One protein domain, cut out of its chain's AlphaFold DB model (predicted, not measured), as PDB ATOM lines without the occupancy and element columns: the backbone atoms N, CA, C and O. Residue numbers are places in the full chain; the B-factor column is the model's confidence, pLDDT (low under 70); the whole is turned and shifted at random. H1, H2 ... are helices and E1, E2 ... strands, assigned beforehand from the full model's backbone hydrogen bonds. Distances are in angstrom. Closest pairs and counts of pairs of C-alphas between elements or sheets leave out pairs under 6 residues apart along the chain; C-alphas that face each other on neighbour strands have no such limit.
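AT A GLANCE: This is residues 450 to 578 and 694 to 699 of the 720 residues of an uncharacterized protein of Heliocybe sulcata (UniProt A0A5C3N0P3). A strongly twisted sheet, built on the long hairpin E5 and E6, makes the body, with H1 on one face and H2 on the opposite face beside the small hairpin E2 and E3. Residues 551 to 578, with H3, run out from one end of the body and fold back, while the loop of residues 468 to 489 extends at the other end. The 135 printed residues hold three named helices and seven named strands, in the order H1 E1 E2 E3 H2 E4 E5 E6 H3 E7. The branched sheet is mixed, with E6 and E7 parallel and its other pairs antiparallel; the class is mixed, though under half of the residues are in named elements. The whole is only just loose, close to compact, with a radius of gyration of the C-alphas of 17.5 A, and a rod of 57 by 27 by 25 A.

HOW THE PARTS SIT: E5, residues 525 to 538, bends by 104 degrees at residue 528. E6, residues 541 to 550, is on one side of it, with N 534 and O 545 2.9 A apart, within hydrogen-bond range. On the other side are E4, residues 515 to 519, with N 516 and O 528 at 2.9 A, and E1, residues 490 to 494, with N 492 and O 535 at 2.8 A. E4, E5 and E6 form a meander, each strand the antiparallel neighbour of the one before. E7, residues 696 to 698, is parallel to E6, with N 697 and O 546 at 2.8 A. H1, residues 455 to 467, is on the sheet; the C-alphas of His 464 and Leu 697 are its closest to E7, 6.6 A apart. H2, residues 511 to 514, is on the opposite face at a height over the sheet of 9.0 A. The hairpin of E2, residues 496 to 499, and E3, residues 502 to 505, has N 497 and O 504 at 3.0 A. The closest C-alphas of E3 and H2 are those of Phe 504 and Asn 513, 4.7 A apart. H3, residues 563 to 566, is not on the sheet. Every O i to N i+4 pair of H1 is within hydrogen-bond range; H2 and H3 are too short for such a pair.

IN THESE COORDINATES: H1 measures 18.3 A and begins at C-alpha 455, (65.481, 50.101, 28.860). E5 measures 25.2 A and E6 27.4 A, the latter ending at C-alpha 550, (62.369, 70.454, 27.098). E7 ends at C-alpha 698, (67.361, 65.798, 26.970).

THE WHOLE: The C-alphas of Met 482 and Arg 561 are the two farthest apart, 58.2 A. Residues 566 to 571 stand free. The links H1 to E1 and E6 to H3 are long. Residues 579 to 693 are not printed, and C-alphas 578 and 694 are 22.1 A apart across this cut. Residues 577 to 578 and 694 to 699 have pLDDT under 70.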
ATOM      1  N   GLY A 450      69.177  50.050  44.352       83.88
ATOM      2  CA  GLY A 450      68.384  51.074  43.687       83.88
ATOM      3  C   GLY A 450      67.482  50.479  42.611       83.88
ATOM      4  O   GLY A 450      67.602  49.303  42.247       83.88
ATOM      5  N   ASP A 451      66.576  51.303  42.106       87.06
ATOM      6  CA  ASP A 451      65.603  50.903  41.104       87.06
ATOM      7  C   ASP A 451      66.269  50.519  39.780       87.06
ATOM      8  O   ASP A 451      67.300  51.059  39.363       87.06
ATOM      9  N   LYS A 452      65.665  49.541  39.104       87.44
ATOM     10  CA  LYS A 452      66.106  49.114  37.780       87.44
ATOM     11  C   LYS A 452      65.708  50.177  36.761       87.44
ATOM     12  O   LYS A 452      64.526  50.482  36.629       87.44
ATOM     13  N   LEU A 453      66.687  50.680  36.014       87.00
ATOM     14  CA  LEU A 453      66.456  51.657  34.956       87.00
ATOM     15  C   LEU A 453      65.596  51.042  33.843       87.00
ATOM     16  O   LEU A 453      65.792  49.883  33.453       87.00
ATOM     17  N   ASP A 454      64.654  51.831  33.325       87.69
ATOM     18  CA  ASP A 454      63.886  51.468  32.134       87.69
ATOM     19  C   ASP A 454      64.827  51.288  30.919       87.69
ATOM     20  O   ASP A 454      65.805  52.033  30.808       87.69
ATOM     21  N   PRO A 455      64.594  50.325  30.001       88.00
ATOM     22  CA  PRO A 455      65.481  50.101  28.860       88.00
ATOM     23  C   PRO A 455      65.664  51.309  27.927       88.00
ATOM     24  O   PRO A 455      66.762  51.477  27.398       88.00
ATOM     25  N   GLN A 456      64.638  52.144  27.728       87.69
ATOM     26  CA  GLN A 456      64.737  53.359  26.912       87.69
ATOM     27  C   GLN A 456      65.582  54.412  27.635       87.69
ATOM     28  O   GLN A 456      66.552  54.923  27.074       87.69
ATOM     29  N   LEU A 457      65.284  54.667  28.915       87.56
ATOM     30  CA  LEU A 457      66.053  55.595  29.750       87.56
ATOM     31  C   LEU A 457      67.525  55.169  29.876       87.56
ATOM     32  O   LEU A 457      68.420  55.999  29.741       87.56
ATOM     33  N   TYR A 458      67.788  53.876  30.087       90.81
ATOM     34  CA  TYR A 458      69.143  53.326  30.149       90.81
ATOM     35  C   TYR A 458      69.911  53.566  28.842       90.81
ATOM     36  O   TYR A 458      71.079  53.951  28.879       90.81
ATOM     37  N   GLN A 459      69.269  53.353  27.688       90.31
ATOM     38  CA  GLN A 459      69.903  53.571  26.388       90.31
ATOM     39  C   GLN A 459      70.218  55.058  26.163       90.31
ATOM     40  O   GLN A 459      71.337  55.384  25.772       90.31
ATOM     41  N   LEU A 460      69.293  55.960  26.506       87.56
ATOM     42  CA  LEU A 460      69.516  57.409  26.456       87.56
ATOM     43  C   LEU A 460      70.652  57.853  27.395       87.56
ATOM     44  O   LEU A 460      71.509  58.640  26.995       87.56
ATOM     45  N   MET A 461      70.713  57.319  28.623       89.50
ATOM     46  CA  MET A 461      71.814  57.571  29.566       89.50
ATOM     47  C   MET A 461      73.156  57.107  29.002       89.50
ATOM     48  O   MET A 461      74.155  57.819  29.100       89.50
ATOM     49  N   LEU A 462      73.182  55.923  28.390       90.12
ATOM     50  CA  LEU A 462      74.380  55.359  27.785       90.12
ATOM     51  C   LEU A 462      74.863  56.193  26.589       90.12
ATOM     52  O   LEU A 462      76.064  56.424  26.454       90.12
ATOM     53  N   GLU A 463      73.956  56.656  25.732       88.69
ATOM     54  CA  GLU A 463      74.280  57.522  24.594       88.69
ATOM     55  C   GLU A 463      74.769  58.900  25.055       88.69
ATOM     56  O   GLU A 463      75.804  59.368  24.583       88.69
ATOM     57  N   HIS A 464      74.105  59.509  26.044       85.00
ATOM     58  CA  HIS A 464      74.528  60.772  26.650       85.00
ATOM     59  C   HIS A 464      75.949  60.675  27.233       85.00
ATOM     60  O   HIS A 464      76.820  61.457  26.855       85.00
ATOM     61  N   LEU A 465      76.228  59.669  28.071       86.12
ATOM     62  CA  LEU A 465      77.563  59.444  28.641       86.12
ATOM     63  C   LEU A 465      78.634  59.202  27.563       86.12
ATOM     64  O   LEU A 465      79.768  59.661  27.702       86.12
ATOM     65  N   ASN A 466      78.301  58.513  26.468       88.19
ATOM     66  CA  ASN A 466      79.242  58.316  25.364       88.19
ATOM     67  C   ASN A 466      79.500  59.600  24.560       88.19
ATOM     68  O   ASN A 466      80.646  59.840  24.181       88.19
ATOM     69  N   ASN A 467      78.490  60.452  24.364       84.62
ATOM     70  CA  ASN A 467      78.659  61.774  23.750       84.62
ATOM     71  C   ASN A 467      79.538  62.700  24.612       84.62
ATOM     72  O   ASN A 467      80.340  63.455  24.071       84.62
ATOM     73  N   TRP A 468      79.465  62.570  25.942       77.62
ATOM     74  CA  TRP A 468      80.373  63.212  26.907       77.62
ATOM     75  C   TRP A 468      81.734  62.500  27.073       77.62
ATOM     76  O   TRP A 468      82.526  62.848  27.946       77.62
ATOM     77  N   GLY A 469      82.050  61.507  26.235       82.69
ATOM     78  CA  GLY A 469      83.376  60.884  26.160       82.69
ATOM     79  C   GLY A 469      83.665  59.773  27.180       82.69
ATOM     80  O   GLY A 469      84.708  59.124  27.072       82.69
ATOM     81  N   PHE A 470      82.747  59.466  28.106       80.00
ATOM     82  CA  PHE A 470      82.941  58.442  29.150       80.00
ATOM     83  C   PHE A 470      83.182  57.020  28.611       80.00
ATOM     84  O   PHE A 470      83.602  56.142  29.366       80.00
ATOM     85  N   SER A 471      82.939  56.772  27.315       86.00
ATOM     86  CA  SER A 471      83.208  55.489  26.639       86.00
ATOM     87  C   SER A 471      82.518  54.284  27.308       86.00
ATOM     88  O   SER A 471      83.021  53.158  27.294       86.00
ATOM     89  N   ALA A 472      81.365  54.537  27.934       87.81
ATOM     90  CA  ALA A 472      80.632  53.581  28.748       87.81
ATOM     91  C   ALA A 472      79.992  52.477  27.892       87.81
ATOM     92  O   ALA A 472      79.386  52.731  26.850       87.81
ATOM     93  N   ARG A 473      80.087  51.227  28.354       89.62
ATOM     94  CA  ARG A 473      79.519  50.055  27.677       89.62
ATOM     95  C   ARG A 473      78.178  49.639  28.284       89.62
ATOM     96  O   ARG A 473      77.981  49.703  29.495       89.62
ATOM     97  N   HIS A 474      77.284  49.144  27.430       91.00
ATOM     98  CA  HIS A 474      76.002  48.554  27.828       91.00
ATOM     99  C   HIS A 474      76.230  47.246  28.610       91.00
ATOM    100  O   HIS A 474      76.915  46.354  28.106       91.00
ATOM    101  N   TYR A 475      75.614  47.087  29.786       87.12
ATOM    102  CA  TYR A 475      75.854  45.967  30.722       87.12
ATOM    103  C   TYR A 475      75.679  44.551  30.139       87.12
ATOM    104  O   TYR A 475      76.286  43.595  30.611       87.12
ATOM    105  N   GLN A 476      74.853  44.396  29.100       89.38
ATOM    106  CA  GLN A 476      74.652  43.108  28.419       89.38
ATOM    107  C   GLN A 476      75.724  42.770  27.361       89.38
ATOM    108  O   GLN A 476      75.730  41.650  26.853       89.38
ATOM    109  N   GLN A 477      76.627  43.691  26.994       87.25
ATOM    110  CA  GLN A 477      77.636  43.470  25.940       87.25
ATOM    111  C   GLN A 477      78.854  42.667  26.435       87.25
ATOM    112  O   GLN A 477      80.005  43.122  26.371       87.25
ATOM    113  N   LEU A 478      78.577  41.463  26.928       84.56
ATOM    114  CA  LEU A 478      79.556  40.512  27.432       84.56
ATOM    115  C   LEU A 478      80.326  39.830  26.277       84.56
ATOM    116  O   LEU A 478      79.731  39.530  25.242       84.56
ATOM    117  N   PRO A 479      81.625  39.520  26.449       85.25
ATOM    118  CA  PRO A 479      82.453  39.840  27.610       85.25
ATOM    119  C   PRO A 479      82.870  41.321  27.656       85.25
ATOM    120  O   PRO A 479      83.029  41.998  26.634       85.25
ATOM    121  N   HIS A 480      83.103  41.820  28.867       83.94
ATOM    122  CA  HIS A 480      83.761  43.105  29.075       83.94
ATOM    123  C   HIS A 480      85.285  42.914  29.186       83.94
ATOM    124  O   HIS A 480      85.725  41.960  29.833       83.94
ATOM    125  N   PRO A 481      86.101  43.781  28.553       83.88
ATOM    126  CA  PRO A 481      87.528  43.879  28.846       83.88
ATOM    127  C   PRO A 481      87.802  44.158  30.329       83.88
ATOM    128  O   PRO A 481      86.942  44.683  31.037       83.88
ATOM    129  N   MET A 482      89.037  43.881  30.765       71.25
ATOM    130  CA  MET A 482      89.584  44.516  31.971       71.25
ATOM    131  C   MET A 482      89.442  46.041  31.843       71.25
ATOM    132  O   MET A 482      89.572  46.576  30.742       71.25
ATOM    133  N   ASP A 483      89.170  46.710  32.962       76.75
ATOM    134  CA  ASP A 483      89.081  48.174  33.078       76.75
ATOM    135  C   ASP A 483      88.006  48.845  32.188       76.75
ATOM    136  O   ASP A 483      88.021  50.056  31.975       76.75
ATOM    137  N   ALA A 484      87.036  48.078  31.674       79.88
ATOM    138  CA  ALA A 484      85.926  48.624  30.897       79.88
ATOM    139  C   ALA A 484      84.915  49.369  31.787       79.88
ATOM    140  O   ALA A 484      84.306  48.775  32.679       79.88
ATOM    141  N   VAL A 485      84.661  50.643  31.477       85.94
ATOM    142  CA  VAL A 485      83.545  51.411  32.049       85.94
ATOM    143  C   VAL A 485      82.225  50.793  31.579       85.94
ATOM    144  O   VAL A 485      81.985  50.659  30.378       85.94
ATOM    145  N   VAL A 486      81.357  50.416  32.518       86.62
ATOM    146  CA  VAL A 486      80.029  49.838  32.256       86.62
ATOM    147  C   VAL A 486      78.996  50.632  33.047       86.62
ATOM    148  O   VAL A 486      79.179  50.839  34.246       86.62
ATOM    149  N   LEU A 487      77.914  51.066  32.395       88.12
ATOM    150  CA  LEU A 487      76.805  51.738  33.079       88.12
ATOM    151  C   LEU A 487      75.954  50.700  33.829       88.12
ATOM    152  O   LEU A 487      75.483  49.728  33.228       88.12
ATOM    153  N   SER A 488      75.738  50.914  35.128       85.81
ATOM    154  CA  SER A 488      74.898  50.049  35.970       85.81
ATOM    155  C   SER A 488      73.445  49.982  35.464       85.81
ATOM    156  O   SER A 488      72.864  51.033  35.200       85.81
ATOM    157  N   PRO A 489      72.808  48.796  35.369       87.25
ATOM    158  CA  PRO A 489      71.383  48.675  35.033       87.25
ATOM    159  C   PRO A 489      70.439  49.116  36.168       87.25
ATOM    160  O   PRO A 489      69.222  49.112  35.986       87.25
ATOM    161  N   THR A 490      70.981  49.463  37.339       87.94
ATOM    162  CA  THR A 490      70.249  50.056  38.466       87.94
ATOM    163  C   THR A 490      70.829  51.422  38.824       87.94
ATOM    164  O   THR A 490      72.051  51.610  38.813       87.94
ATOM    165  N   GLY A 491      69.949  52.359  39.167       86.62
ATOM    166  CA  GLY A 491      70.282  53.703  39.635       86.62
ATOM    167  C   GLY A 491      69.532  54.032  40.924       86.62
ATOM    168  O   GLY A 491      68.571  53.359  41.284       86.62
ATOM    169  N   LEU A 492      69.965  55.066  41.637       88.19
ATOM    170  CA  LEU A 492      69.237  55.604  42.783       88.19
ATOM    171  C   LEU A 492      68.462  56.843  42.327       88.19
ATOM    172  O   LEU A 492      69.073  57.882  42.065       88.19
ATOM    173  N   GLN A 493      67.135  56.743  42.230       87.75
ATOM    174  CA  GLN A 493      66.303  57.911  41.944       87.75
ATOM    175  C   GLN A 493      66.351  58.885  43.130       87.75
ATOM    176  O   GLN A 493      66.311  58.483  44.295       87.75
ATOM    177  N   GLN A 494      66.437  60.177  42.832       87.56
ATOM    178  CA  GLN A 494      66.392  61.260  43.808       87.56
ATOM    179  C   GLN A 494      65.233  62.204  43.469       87.56
ATOM    180  O   GLN A 494      64.770  62.256  42.331       87.56
ATOM    181  N   ARG A 495      64.751  62.947  44.472       88.62
ATOM    182  CA  ARG A 495      63.694  63.965  44.304       88.62
ATOM    183  C   ARG A 495      64.196  65.398  44.453       88.62
ATOM    184  O   ARG A 495      63.520  66.333  44.043       88.62
ATOM    185  N   HIS A 496      65.368  65.568  45.054       89.94
ATOM    186  CA  HIS A 496      66.017  66.852  45.274       89.94
ATOM    187  C   HIS A 496      67.536  66.686  45.288       89.94
ATOM    188  O   HIS A 496      68.044  65.630  45.665       89.94
ATOM    189  N   PHE A 497      68.251  67.748  44.928       87.62
ATOM    190  CA  PHE A 497      69.692  67.891  45.135       87.62
ATOM    191  C   PHE A 497      70.030  69.365  45.383       87.62
ATOM    192  O   PHE A 497      69.259  70.257  45.029       87.62
ATOM    193  N   LYS A 498      71.199  69.630  45.981       85.62
ATOM    194  CA  LYS A 498      71.743  70.989  46.092       85.62
ATOM    195  C   LYS A 498      72.912  71.174  45.137       85.62
ATOM    196  O   LYS A 498      73.822  70.349  45.109       85.62
ATOM    197  N   TYR A 499      72.915  72.285  44.409       81.69
ATOM    198  CA  TYR A 499      74.021  72.704  43.550       81.69
ATOM    199  C   TYR A 499      74.267  74.203  43.736       81.69
ATOM    200  O   TYR A 499      73.325  74.989  43.733       81.69
ATOM    201  N   MET A 500      75.521  74.601  43.979       77.06
ATOM    202  CA  MET A 500      75.914  75.991  44.285       77.06
ATOM    203  C   MET A 500      75.032  76.670  45.359       77.06
ATOM    204  O   MET A 500      74.620  77.818  45.223       77.06
ATOM    205  N   ASN A 501      74.728  75.924  46.429       78.44
ATOM    206  CA  ASN A 501      73.829  76.294  47.535       78.44
ATOM    207  C   ASN A 501      72.369  76.633  47.141       78.44
ATOM    208  O   ASN A 501      71.635  77.213  47.936       78.44
ATOM    209  N   ARG A 502      71.925  76.237  45.945       84.81
ATOM    210  CA  ARG A 502      70.525  76.301  45.503       84.81
ATOM    211  C   ARG A 502      69.888  74.918  45.559       84.81
ATOM    212  O   ARG A 502      70.550  73.925  45.257       84.81
ATOM    213  N   ASP A 503      68.618  74.869  45.944       89.44
ATOM    214  CA  ASP A 503      67.800  73.656  45.916       89.44
ATOM    215  C   ASP A 503      67.177  73.455  44.530       89.44
ATOM    216  O   ASP A 503      66.560  74.366  43.976       89.44
ATOM    217  N   PHE A 504      67.326  72.243  44.000       92.25
ATOM    218  CA  PHE A 504      66.717  71.775  42.756       92.25
ATOM    219  C   PHE A 504      65.921  70.495  43.029       92.25
ATOM    220  O   PHE A 504      66.275  69.725  43.928       92.25
ATOM    221  N   SER A 505      64.860  70.241  42.263       93.38
ATOM    222  CA  SER A 505      63.985  69.078  42.465       93.38
ATOM    223  C   SER A 505      63.366  68.550  41.176       93.38
ATOM    224  O   SER A 505      63.425  69.206  40.140       93.38
ATOM    225  N   ASP A 506      62.731  67.378  41.247       91.62
ATOM    226  CA  ASP A 506      61.824  66.946  40.182       91.62
ATOM    227  C   ASP A 506      60.581  67.855  40.103       91.62
ATOM    228  O   ASP A 506      60.150  68.441  41.104       91.62
ATOM    229  N   HIS A 507      60.001  67.972  38.909       89.88
ATOM    230  CA  HIS A 507      58.848  68.830  38.623       89.88
ATOM    231  C   HIS A 507      57.632  68.487  39.497       89.88
ATOM    232  O   HIS A 507      56.954  69.377  40.006       89.88
ATOM    233  N   THR A 508      57.421  67.198  39.790       90.06
ATOM    234  CA  THR A 508      56.322  66.731  40.655       90.06
ATOM    235  C   THR A 508      56.583  66.938  42.157       90.06
ATOM    236  O   THR A 508      55.737  66.594  42.987       90.06
ATOM    237  N   ALA A 509      57.762  67.444  42.539       91.25
ATOM    238  CA  ALA A 509      58.087  67.871  43.899       91.25
ATOM    239  C   ALA A 509      57.931  69.389  44.052       91.25
ATOM    240  O   ALA A 509      57.318  69.836  45.021       91.25
ATOM    241  N   HIS A 510      58.476  70.165  43.110       92.06
ATOM    242  CA  HIS A 510      58.315  71.617  43.044       92.06
ATOM    243  C   HIS A 510      58.689  72.137  41.647       92.06
ATOM    244  O   HIS A 510      59.863  72.189  41.285       92.06
ATOM    245  N   GLU A 511      57.699  72.625  40.902       91.19
ATOM    246  CA  GLU A 511      57.838  73.124  39.526       91.19
ATOM    247  C   GLU A 511      58.968  74.158  39.364       91.19
ATOM    248  O   GLU A 511      59.919  73.921  38.621       91.19
ATOM    249  N   GLY A 512      58.950  75.248  40.140       91.69
ATOM    250  CA  GLY A 512      59.997  76.280  40.087       91.69
ATOM    251  C   GLY A 512      61.430  75.776  40.335       91.69
ATOM    252  O   GLY A 512      62.349  76.219  39.657       91.69
ATOM    253  N   ASN A 513      61.633  74.807  41.238       94.12
ATOM    254  CA  ASN A 513      62.946  74.190  41.497       94.12
ATOM    255  C   ASN A 513      63.346  73.139  40.450       94.12
ATOM    256  O   ASN A 513      64.481  72.661  40.467       94.12
ATOM    257  N   SER A 514      62.428  72.765  39.559       94.19
ATOM    258  CA  SER A 514      62.710  71.907  38.409       94.19
ATOM    259  C   SER A 514      63.046  72.695  37.142       94.19
ATOM    260  O   SER A 514      63.614  72.118  36.222       94.19
ATOM    261  N   SER A 515      62.721  73.992  37.082       91.81
ATOM    262  CA  SER A 515      63.001  74.843  35.920       91.81
ATOM    263  C   SER A 515      64.500  75.119  35.798       91.81
ATOM    264  O   SER A 515      65.115  75.671  36.715       91.81
ATOM    265  N   ILE A 516      65.099  74.722  34.671       90.81
ATOM    266  CA  ILE A 516      66.530  74.890  34.403       90.81
ATOM    267  C   ILE A 516      66.822  75.343  32.973       90.81
ATOM    268  O   ILE A 516      66.131  74.990  32.016       90.81
ATOM    269  N   LEU A 517      67.934  76.065  32.837       88.62
ATOM    270  CA  LEU A 517      68.668  76.183  31.584       88.62
ATOM    271  C   LEU A 517      69.732  75.083  31.515       88.62
ATOM    272  O   LEU A 517      70.363  74.739  32.517       88.62
ATOM    273  N   TYR A 518      69.955  74.552  30.319       86.62
ATOM    274  CA  TYR A 518      70.953  73.520  30.054       86.62
ATOM    275  C   TYR A 518      71.637  73.744  28.703       86.62
ATOM    276  O   TYR A 518      71.166  74.523  27.871       86.62
ATOM    277  N   GLN A 519      72.733  73.024  28.455       84.44
ATOM    278  CA  GLN A 519      73.412  73.010  27.161       84.44
ATOM    279  C   GLN A 519      73.481  71.586  26.602       84.44
ATOM    280  O   GLN A 519      73.775  70.631  27.316       84.44
ATOM    281  N   LEU A 520      73.179  71.438  25.315       80.06
ATOM    282  CA  LEU A 520      73.325  70.184  24.583       80.06
ATOM    283  C   LEU A 520      74.795  69.961  24.181       80.06
ATOM    284  O   LEU A 520      75.512  70.936  23.958       80.06
ATOM    285  N   PRO A 521      75.234  68.709  23.932       73.06
ATOM    286  CA  PRO A 521      76.563  68.418  23.371       73.06
ATOM    287  C   PRO A 521      76.849  69.063  21.998       73.06
ATOM    288  O   PRO A 521      77.982  69.048  21.526       73.06
ATOM    289  N   THR A 522      75.830  69.624  21.337       77.69
ATOM    290  CA  THR A 522      75.946  70.435  20.112       77.69
ATOM    291  C   THR A 522      76.354  71.891  20.373       77.69
ATOM    292  O   THR A 522      76.613  72.624  19.420       77.69
ATOM    293  N   GLY A 523      76.366  72.330  21.634       79.69
ATOM    294  CA  GLY A 523      76.536  73.724  22.048       79.69
ATOM    295  C   GLY A 523      75.236  74.539  22.095       79.69
ATOM    296  O   GLY A 523      75.243  75.629  22.666       79.69
ATOM    297  N   GLU A 524      74.117  74.036  21.556       81.69
ATOM    298  CA  GLU A 524      72.808  74.705  21.647       81.69
ATOM    299  C   GLU A 524      72.309  74.698  23.104       81.69
ATOM    300  O   GLU A 524      72.300  73.655  23.760       81.69
ATOM    301  N   ARG A 525      71.901  75.865  23.617       84.25
ATOM    302  CA  ARG A 525      71.257  75.985  24.933       84.25
ATOM    303  C   ARG A 525      69.752  75.742  24.816       84.25
ATOM    304  O   ARG A 525      69.140  76.122  23.820       84.25
ATOM    305  N   GLY A 526      69.163  75.149  25.848       84.75
ATOM    306  CA  GLY A 526      67.722  74.944  25.968       84.75
ATOM    307  C   GLY A 526      67.208  75.250  27.372       84.75
ATOM    308  O   GLY A 526      67.989  75.455  28.302       84.75
ATOM    309  N   ALA A 527      65.884  75.282  27.496       89.50
ATOM    310  CA  ALA A 527      65.152  75.446  28.746       89.50
ATOM    311  C   ALA A 527      64.214  74.249  28.937       89.50
ATOM    312  O   ALA A 527      63.745  73.671  27.953       89.50
ATOM    313  N   GLY A 528      63.957  73.858  30.181       91.38
ATOM    314  CA  GLY A 528      63.085  72.727  30.476       91.38
ATOM    315  C   GLY A 528      62.880  72.483  31.965       91.38
ATOM    316  O   GLY A 528      63.551  73.080  32.808       91.38
ATOM    317  N   PHE A 529      61.988  71.544  32.271       92.69
ATOM    318  CA  PHE A 529      61.736  71.070  33.628       92.69
ATOM    319  C   PHE A 529      62.444  69.733  33.888       92.69
ATOM    320  O   PHE A 529      62.390  68.812  33.071       92.69
ATOM    321  N   ILE A 530      63.081  69.591  35.052       93.50
ATOM    322  CA  ILE A 530      63.651  68.321  35.522       93.50
ATOM    323  C   ILE A 530      62.507  67.329  35.782       93.50
ATOM    324  O   ILE A 530      61.814  67.400  36.795       93.50
ATOM    325  N   HIS A 531      62.337  66.366  34.881       91.06
ATOM    326  CA  HIS A 531      61.360  65.287  35.004       91.06
ATOM    327  C   HIS A 531      61.803  64.246  36.046       91.06
ATOM    328  O   HIS A 531      61.003  63.802  36.866       91.06
ATOM    329  N   ALA A 532      63.086  63.866  36.046       89.94
ATOM    330  CA  ALA A 532      63.637  62.919  37.016       89.94
ATOM    331  C   ALA A 532      65.129  63.151  37.287       89.94
ATOM    332  O   ALA A 532      65.893  63.509  36.391       89.94
ATOM    333  N   ILE A 533      65.555  62.875  38.521       90.56
ATOM    334  CA  ILE A 533      66.950  62.964  38.966       90.56
ATOM    335  C   ILE A 533      67.440  61.548  39.277       90.56
ATOM    336  O   ILE A 533      66.810  60.832  40.059       90.56
ATOM    337  N   TRP A 534      68.572  61.146  38.702       88.75
ATOM    338  CA  TRP A 534      69.151  59.818  38.901       88.75
ATOM    339  C   TRP A 534      70.615  59.903  39.307       88.75
ATOM    340  O   TRP A 534      71.422  60.509  38.609       88.75
ATOM    341  N   SER A 535      70.978  59.234  40.401       88.69
ATOM    342  CA  SER A 535      72.375  58.925  40.696       88.69
ATOM    343  C   SER A 535      72.723  57.550  40.120       88.69
ATOM    344  O   SER A 535      72.003  56.571  40.342       88.69
ATOM    345  N   VAL A 536      73.792  57.480  39.328       85.75
ATOM    346  CA  VAL A 536      74.261  56.257  38.660       85.75
ATOM    347  C   VAL A 536      75.770  56.108  38.819       85.75
ATOM    348  O   VAL A 536      76.504  57.092  38.792       85.75
ATOM    349  N   ILE A 537      76.252  54.871  38.960       82.50
ATOM    350  CA  ILE A 537      77.696  54.599  39.000       82.50
ATOM    351  C   ILE A 537      78.222  54.426  37.574       82.50
ATOM    352  O   ILE A 537      77.701  53.609  36.807       82.50
ATOM    353  N   VAL A 538      79.283  55.168  37.252       79.75
ATOM    354  CA  VAL A 538      80.014  55.095  35.982       79.75
ATOM    355  C   VAL A 538      81.496  54.906  36.312       79.75
ATOM    356  O   VAL A 538      82.155  55.796  36.841       79.75
ATOM    357  N   GLY A 539      82.030  53.713  36.045       77.75
ATOM    358  CA  GLY A 539      83.425  53.382  36.355       77.75
ATOM    359  C   GLY A 539      83.685  53.244  37.860       77.75
ATOM    360  O   GLY A 539      83.514  52.156  38.414       77.75
ATOM    361  N   HIS A 540      84.133  54.326  38.502       73.38
ATOM    362  CA  HIS A 540      84.480  54.378  39.931       73.38
ATOM    363  C   HIS A 540      83.776  55.502  40.702       73.38
ATOM    364  O   HIS A 540      83.933  55.588  41.918       73.38
ATOM    365  N   ASP A 541      82.963  56.310  40.026       72.81
ATOM    366  CA  ASP A 541      82.335  57.498  40.594       72.81
ATOM    367  C   ASP A 541      80.809  57.433  40.431       72.81
ATOM    368  O   ASP A 541      80.281  56.751  39.544       72.81
ATOM    369  N   ALA A 542      80.085  58.119  41.318       80.31
ATOM    370  CA  ALA A 542      78.641  58.296  41.201       80.31
ATOM    371  C   ALA A 542      78.345  59.648  40.547       80.31
ATOM    372  O   ALA A 542      78.704  60.699  41.076       80.31
ATOM    373  N   HIS A 543      77.665  59.605  39.408       82.69
ATOM    374  CA  HIS A 543      77.267  60.771  38.633       82.69
ATOM    375  C   HIS A 543      75.790  61.072  38.866       82.69
ATOM    376  O   HIS A 543      74.980  60.155  39.023       82.69
ATOM    377  N   LEU A 544      75.441  62.357  38.868       86.38
ATOM    378  CA  LEU A 544      74.058  62.815  38.835       86.38
ATOM    379  C   LEU A 544      73.671  63.074  37.376       86.38
ATOM    380  O   LEU A 544      74.340  63.851  36.699       86.38
ATOM    381  N   LEU A 545      72.610  62.428  36.900       88.25
ATOM    382  CA  LEU A 545      72.025  62.652  35.580       88.25
ATOM    383  C   LEU A 545      70.608  63.201  35.748       88.25
ATOM    384  O   LEU A 545      69.792  62.635  36.483       88.25
ATOM    385  N   LEU A 546      70.320  64.301  35.054       90.44
ATOM    386  CA  LEU A 546      69.006  64.941  35.039       90.44
ATOM    387  C   LEU A 546      68.279  64.577  33.751       90.44
ATOM    388  O   LEU A 546      68.780  64.878  32.673       90.44
ATOM    389  N   VAL A 547      67.104  63.963  33.860       90.19
ATOM    390  CA  VAL A 547      66.175  63.783  32.738       90.19
ATOM    391  C   VAL A 547      65.321  65.039  32.652       90.19
ATOM    392  O   VAL A 547      64.663  65.391  33.632       90.19
ATOM    393  N   VAL A 548      65.339  65.713  31.506       90.38
ATOM    394  CA  VAL A 548      64.683  67.015  31.315       90.38
ATOM    395  C   VAL A 548      63.596  66.909  30.252       90.38
ATOM    396  O   VAL A 548      63.874  66.451  29.143       90.38
ATOM    397  N   THR A 549      62.386  67.372  30.577       90.38
ATOM    398  CA  THR A 549      61.349  67.684  29.586       90.38
ATOM    399  C   THR A 549      61.676  69.062  29.001       90.38
ATOM    400  O   THR A 549      61.635  70.046  29.746       90.38
ATOM    401  N   PRO A 550      62.059  69.168  27.716       89.25
ATOM    402  CA  PRO A 550      62.369  70.454  27.098       89.25
ATOM    403  C   PRO A 550      61.095  71.293  26.920       89.25
ATOM    404  O   PRO A 550      60.026  70.743  26.665       89.25
ATOM    405  N   HIS A 551      61.210  72.620  26.993       88.44
ATOM    406  CA  HIS A 551      60.156  73.504  26.487       88.44
ATOM    407  C   HIS A 551      60.155  73.461  24.954       88.44
ATOM    408  O   HIS A 551      61.221  73.445  24.323       88.44
ATOM    409  N   GLU A 552      58.973  73.461  24.346       85.88
ATOM    410  CA  GLU A 552      58.844  73.467  22.891       85.88
ATOM    411  C   GLU A 552      59.063  74.888  22.341       85.88
ATOM    412  O   GLU A 552      58.888  75.895  23.034       85.88
ATOM    413  N   LYS A 553      59.511  74.991  21.084       84.81
ATOM    414  CA  LYS A 553      59.696  76.290  20.420       84.81
ATOM    415  C   LYS A 553      58.341  76.734  19.864       84.81
ATOM    416  O   LYS A 553      57.687  75.919  19.224       84.81
ATOM    417  N   LEU A 554      57.977  78.002  20.089       87.00
ATOM    418  CA  LEU A 554      56.716  78.593  19.619       87.00
ATOM    419  C   LEU A 554      56.422  78.273  18.146       87.00
ATOM    420  O   LEU A 554      57.334  78.282  17.312       87.00
ATOM    421  N   SER A 555      55.136  78.105  17.833       88.69
ATOM    422  CA  SER A 555      54.605  78.049  16.469       88.69
ATOM    423  C   SER A 555      55.118  79.217  15.605       88.69
ATOM    424  O   SER A 555      55.330  80.324  16.101       88.69
ATOM    425  N   ASP A 556      55.278  79.015  14.288       88.06
ATOM    426  CA  ASP A 556      55.695  80.091  13.364       88.06
ATOM    427  C   ASP A 556      54.732  81.303  13.389       88.06
ATOM    428  O   ASP A 556      55.142  82.426  13.082       88.06
ATOM    429  N   GLU A 557      53.459  81.104  13.758       88.31
ATOM    430  CA  GLU A 557      52.477  82.188  13.876       88.31
ATOM    431  C   GLU A 557      52.653  82.970  15.186       88.31
ATOM    432  O   GLU A 557      52.719  84.201  15.165       88.31
ATOM    433  N   ASP A 558      52.792  82.284  16.320       88.31
ATOM    434  CA  ASP A 558      52.902  82.925  17.634       88.31
ATOM    435  C   ASP A 558      54.308  83.482  17.888       88.31
ATOM    436  O   ASP A 558      54.458  84.556  18.473       88.31
ATOM    437  N   GLN A 559      55.341  82.876  17.302       88.75
ATOM    438  CA  GLN A 559      56.671  83.473  17.184       88.75
ATOM    439  C   GLN A 559      56.658  84.763  16.338       88.75
ATOM    440  O   GLN A 559      57.496  85.642  16.550       88.75
ATOM    441  N   GLY A 560      55.689  84.919  15.427       85.69
ATOM    442  CA  GLY A 560      55.412  86.167  14.706       85.69
ATOM    443  C   GLY A 560      54.662  87.226  15.529       85.69
ATOM    444  O   GLY A 560      54.667  88.400  15.153       85.69
ATOM    445  N   ARG A 561      54.044  86.836  16.651       87.00
ATOM    446  CA  ARG A 561      53.335  87.715  17.604       87.00
ATOM    447  C   ARG A 561      54.170  88.052  18.848       87.00
ATOM    448  O   ARG A 561      53.869  89.022  19.536       87.00
ATOM    449  N   ASN A 562      55.208  87.265  19.127       89.56
ATOM    450  CA  ASN A 562      56.082  87.348  20.296       89.56
ATOM    451  C   ASN A 562      56.740  88.748  20.454       89.56
ATOM    452  O   ASN A 562      57.630  89.100  19.672       89.56
ATOM    453  N   PRO A 563      56.376  89.545  21.484       89.62
ATOM    454  CA  PRO A 563      56.880  90.911  21.644       89.62
ATOM    455  C   PRO A 563      58.341  90.973  22.127       89.62
ATOM    456  O   PRO A 563      59.005  91.997  21.966       89.62
ATOM    457  N   PHE A 564      58.878  89.880  22.679       91.50
ATOM    458  CA  PHE A 564      60.232  89.830  23.240       91.50
ATOM    459  C   PHE A 564      61.331  89.703  22.175       91.50
ATOM    460  O   PHE A 564      62.493  89.986  22.461       91.50
ATOM    461  N   VAL A 565      60.990  89.353  20.927       87.44
ATOM    462  CA  VAL A 565      61.959  89.173  19.821       87.44
ATOM    463  C   VAL A 565      62.761  90.448  19.533       87.44
ATOM    464  O   VAL A 565      63.944  90.381  19.201       87.44
ATOM    465  N   GLY A 566      62.142  91.623  19.692       87.69
ATOM    466  CA  GLY A 566      62.814  92.921  19.560       87.69
ATOM    467  C   GLY A 566      63.578  93.376  20.811       87.69
ATOM    468  O   GLY A 566      64.238  94.413  20.766       87.69
ATOM    469  N   LEU A 567      63.485  92.631  21.918       93.25
ATOM    470  CA  LEU A 567      63.881  93.051  23.265       93.25
ATOM    471  C   LEU A 567      64.851  92.049  23.948       93.25
ATOM    472  O   LEU A 567      64.636  91.683  25.107       93.25
ATOM    473  N   PRO A 568      65.962  91.629  23.304       93.00
ATOM    474  CA  PRO A 568      66.843  90.574  23.824       93.00
ATOM    475  C   PRO A 568      67.492  90.902  25.181       93.00
ATOM    476  O   PRO A 568      67.763  89.999  25.966       93.00
ATOM    477  N   GLY A 569      67.704  92.183  25.502       92.50
ATOM    478  CA  GLY A 569      68.239  92.628  26.795       92.50
ATOM    479  C   GLY A 569      67.344  92.344  28.013       92.50
ATOM    480  O   GLY A 569      67.830  92.427  29.142       92.50
ATOM    481  N   LEU A 570      66.074  91.958  27.808       94.75
ATOM    482  CA  LEU A 570      65.193  91.471  28.880       94.75
ATOM    483  C   LEU A 570      65.524  90.037  29.326       94.75
ATOM    484  O   LEU A 570      65.100  89.647  30.405       94.75
ATOM    485  N   LEU A 571      66.275  89.272  28.521       92.12
ATOM    486  CA  LEU A 571      66.611  87.858  28.758       92.12
ATOM    487  C   LEU A 571      65.394  86.911  28.891       92.12
ATOM    488  O   LEU A 571      65.517  85.820  29.443       92.12
ATOM    489  N   ILE A 572      64.237  87.298  28.342       90.25
ATOM    490  CA  ILE A 572      63.041  86.449  28.253       90.25
ATOM    491  C   ILE A 572      63.034  85.679  26.930       90.25
ATOM    492  O   ILE A 572      63.231  86.253  25.858       90.25
ATOM    493  N   GLN A 573      62.730  84.385  27.015       86.94
ATOM    494  CA  GLN A 573      62.367  83.537  25.886       86.94
ATOM    495  C   GLN A 573      61.004  82.901  26.173       86.94
ATOM    496  O   GLN A 573      60.815  82.294  27.224       86.94
ATOM    497  N   LEU A 574      60.075  83.023  25.224       88.19
ATOM    498  CA  LEU A 574      58.808  82.294  25.238       88.19
ATOM    499  C   LEU A 574      58.979  80.910  24.591       88.19
ATOM    500  O   LEU A 574      59.814  80.726  23.701       88.19
ATOM    501  N   GLY A 575      58.167  79.958  25.033       84.12
ATOM    502  CA  GLY A 575      58.084  78.593  24.520       84.12
ATOM    503  C   GLY A 575      56.754  77.966  24.928       84.12
ATOM    504  O   GLY A 575      56.043  78.524  25.764       84.12
ATOM    505  N   GLU A 576      56.420  76.831  24.329       79.06
ATOM    506  CA  GLU A 576      55.181  76.100  24.610       79.06
ATOM    507  C   GLU A 576      55.452  74.979  25.627       79.06
ATOM    508  O   GLU A 576      56.513  74.342  25.615       79.06
ATOM    509  N   ASN A 577      54.501  74.744  26.535       67.56
ATOM    510  CA  ASN A 577      54.553  73.605  27.446       67.56
ATOM    511  C   ASN A 577      54.205  72.332  26.665       67.56
ATOM    512  O   ASN A 577      53.160  72.267  26.025       67.56
ATOM    513  N   ALA A 578      55.049  71.303  26.761       57.84
ATOM    514  CA  ALA A 578      54.896  70.056  26.004       57.84
ATOM    515  C   ALA A 578      53.679  69.186  26.411       57.84
ATOM    516  O   ALA A 578      53.450  68.144  25.805       57.84
ATOM    517  N   GLU A 694      75.521  71.596  33.178       32.19
ATOM    518  CA  GLU A 694      76.182  71.170  31.934       32.19
ATOM    519  C   GLU A 694      75.799  69.743  31.500       32.19
ATOM    520  O   GLU A 694      75.775  69.440  30.314       32.19
ATOM    521  N   ASN A 695      75.439  68.870  32.446       37.53
ATOM    522  CA  ASN A 695      75.191  67.442  32.218       37.53
ATOM    523  C   ASN A 695      73.685  67.098  32.255       37.53
ATOM    524  O   ASN A 695      73.225  66.305  33.082       37.53
ATOM    525  N   ALA A 696      72.901  67.724  31.373       32.25
ATOM    526  CA  ALA A 696      71.462  67.478  31.232       32.25
ATOM    527  C   ALA A 696      71.145  66.465  30.115       32.25
ATOM    528  O   ALA A 696      71.516  66.650  28.953       32.25
ATOM    529  N   LEU A 697      70.397  65.411  30.446       34.28
ATOM    530  CA  LEU A 697      69.888  64.434  29.490       34.28
ATOM    531  C   LEU A 697      68.535  64.905  28.950       34.28
ATOM    532  O   LEU A 697      67.507  64.843  29.625       34.28
ATOM    533  N   VAL A 698      68.551  65.354  27.698       33.06
ATOM    534  CA  VAL A 698      67.361  65.798  26.970       33.06
ATOM    535  C   VAL A 698      66.824  64.639  26.141       33.06
ATOM    536  O   VAL A 698      67.384  64.291  25.100       33.06
ATOM    537  N   ALA A 699      65.728  64.044  26.603       28.75
ATOM    538  CA  ALA A 699      64.928  63.135  25.795       28.75
ATOM    539  C   ALA A 699      63.887  63.960  25.027       28.75
ATOM    540  O   ALA A 699      63.188  64.775  25.623       28.75
TER     541      ALA A 699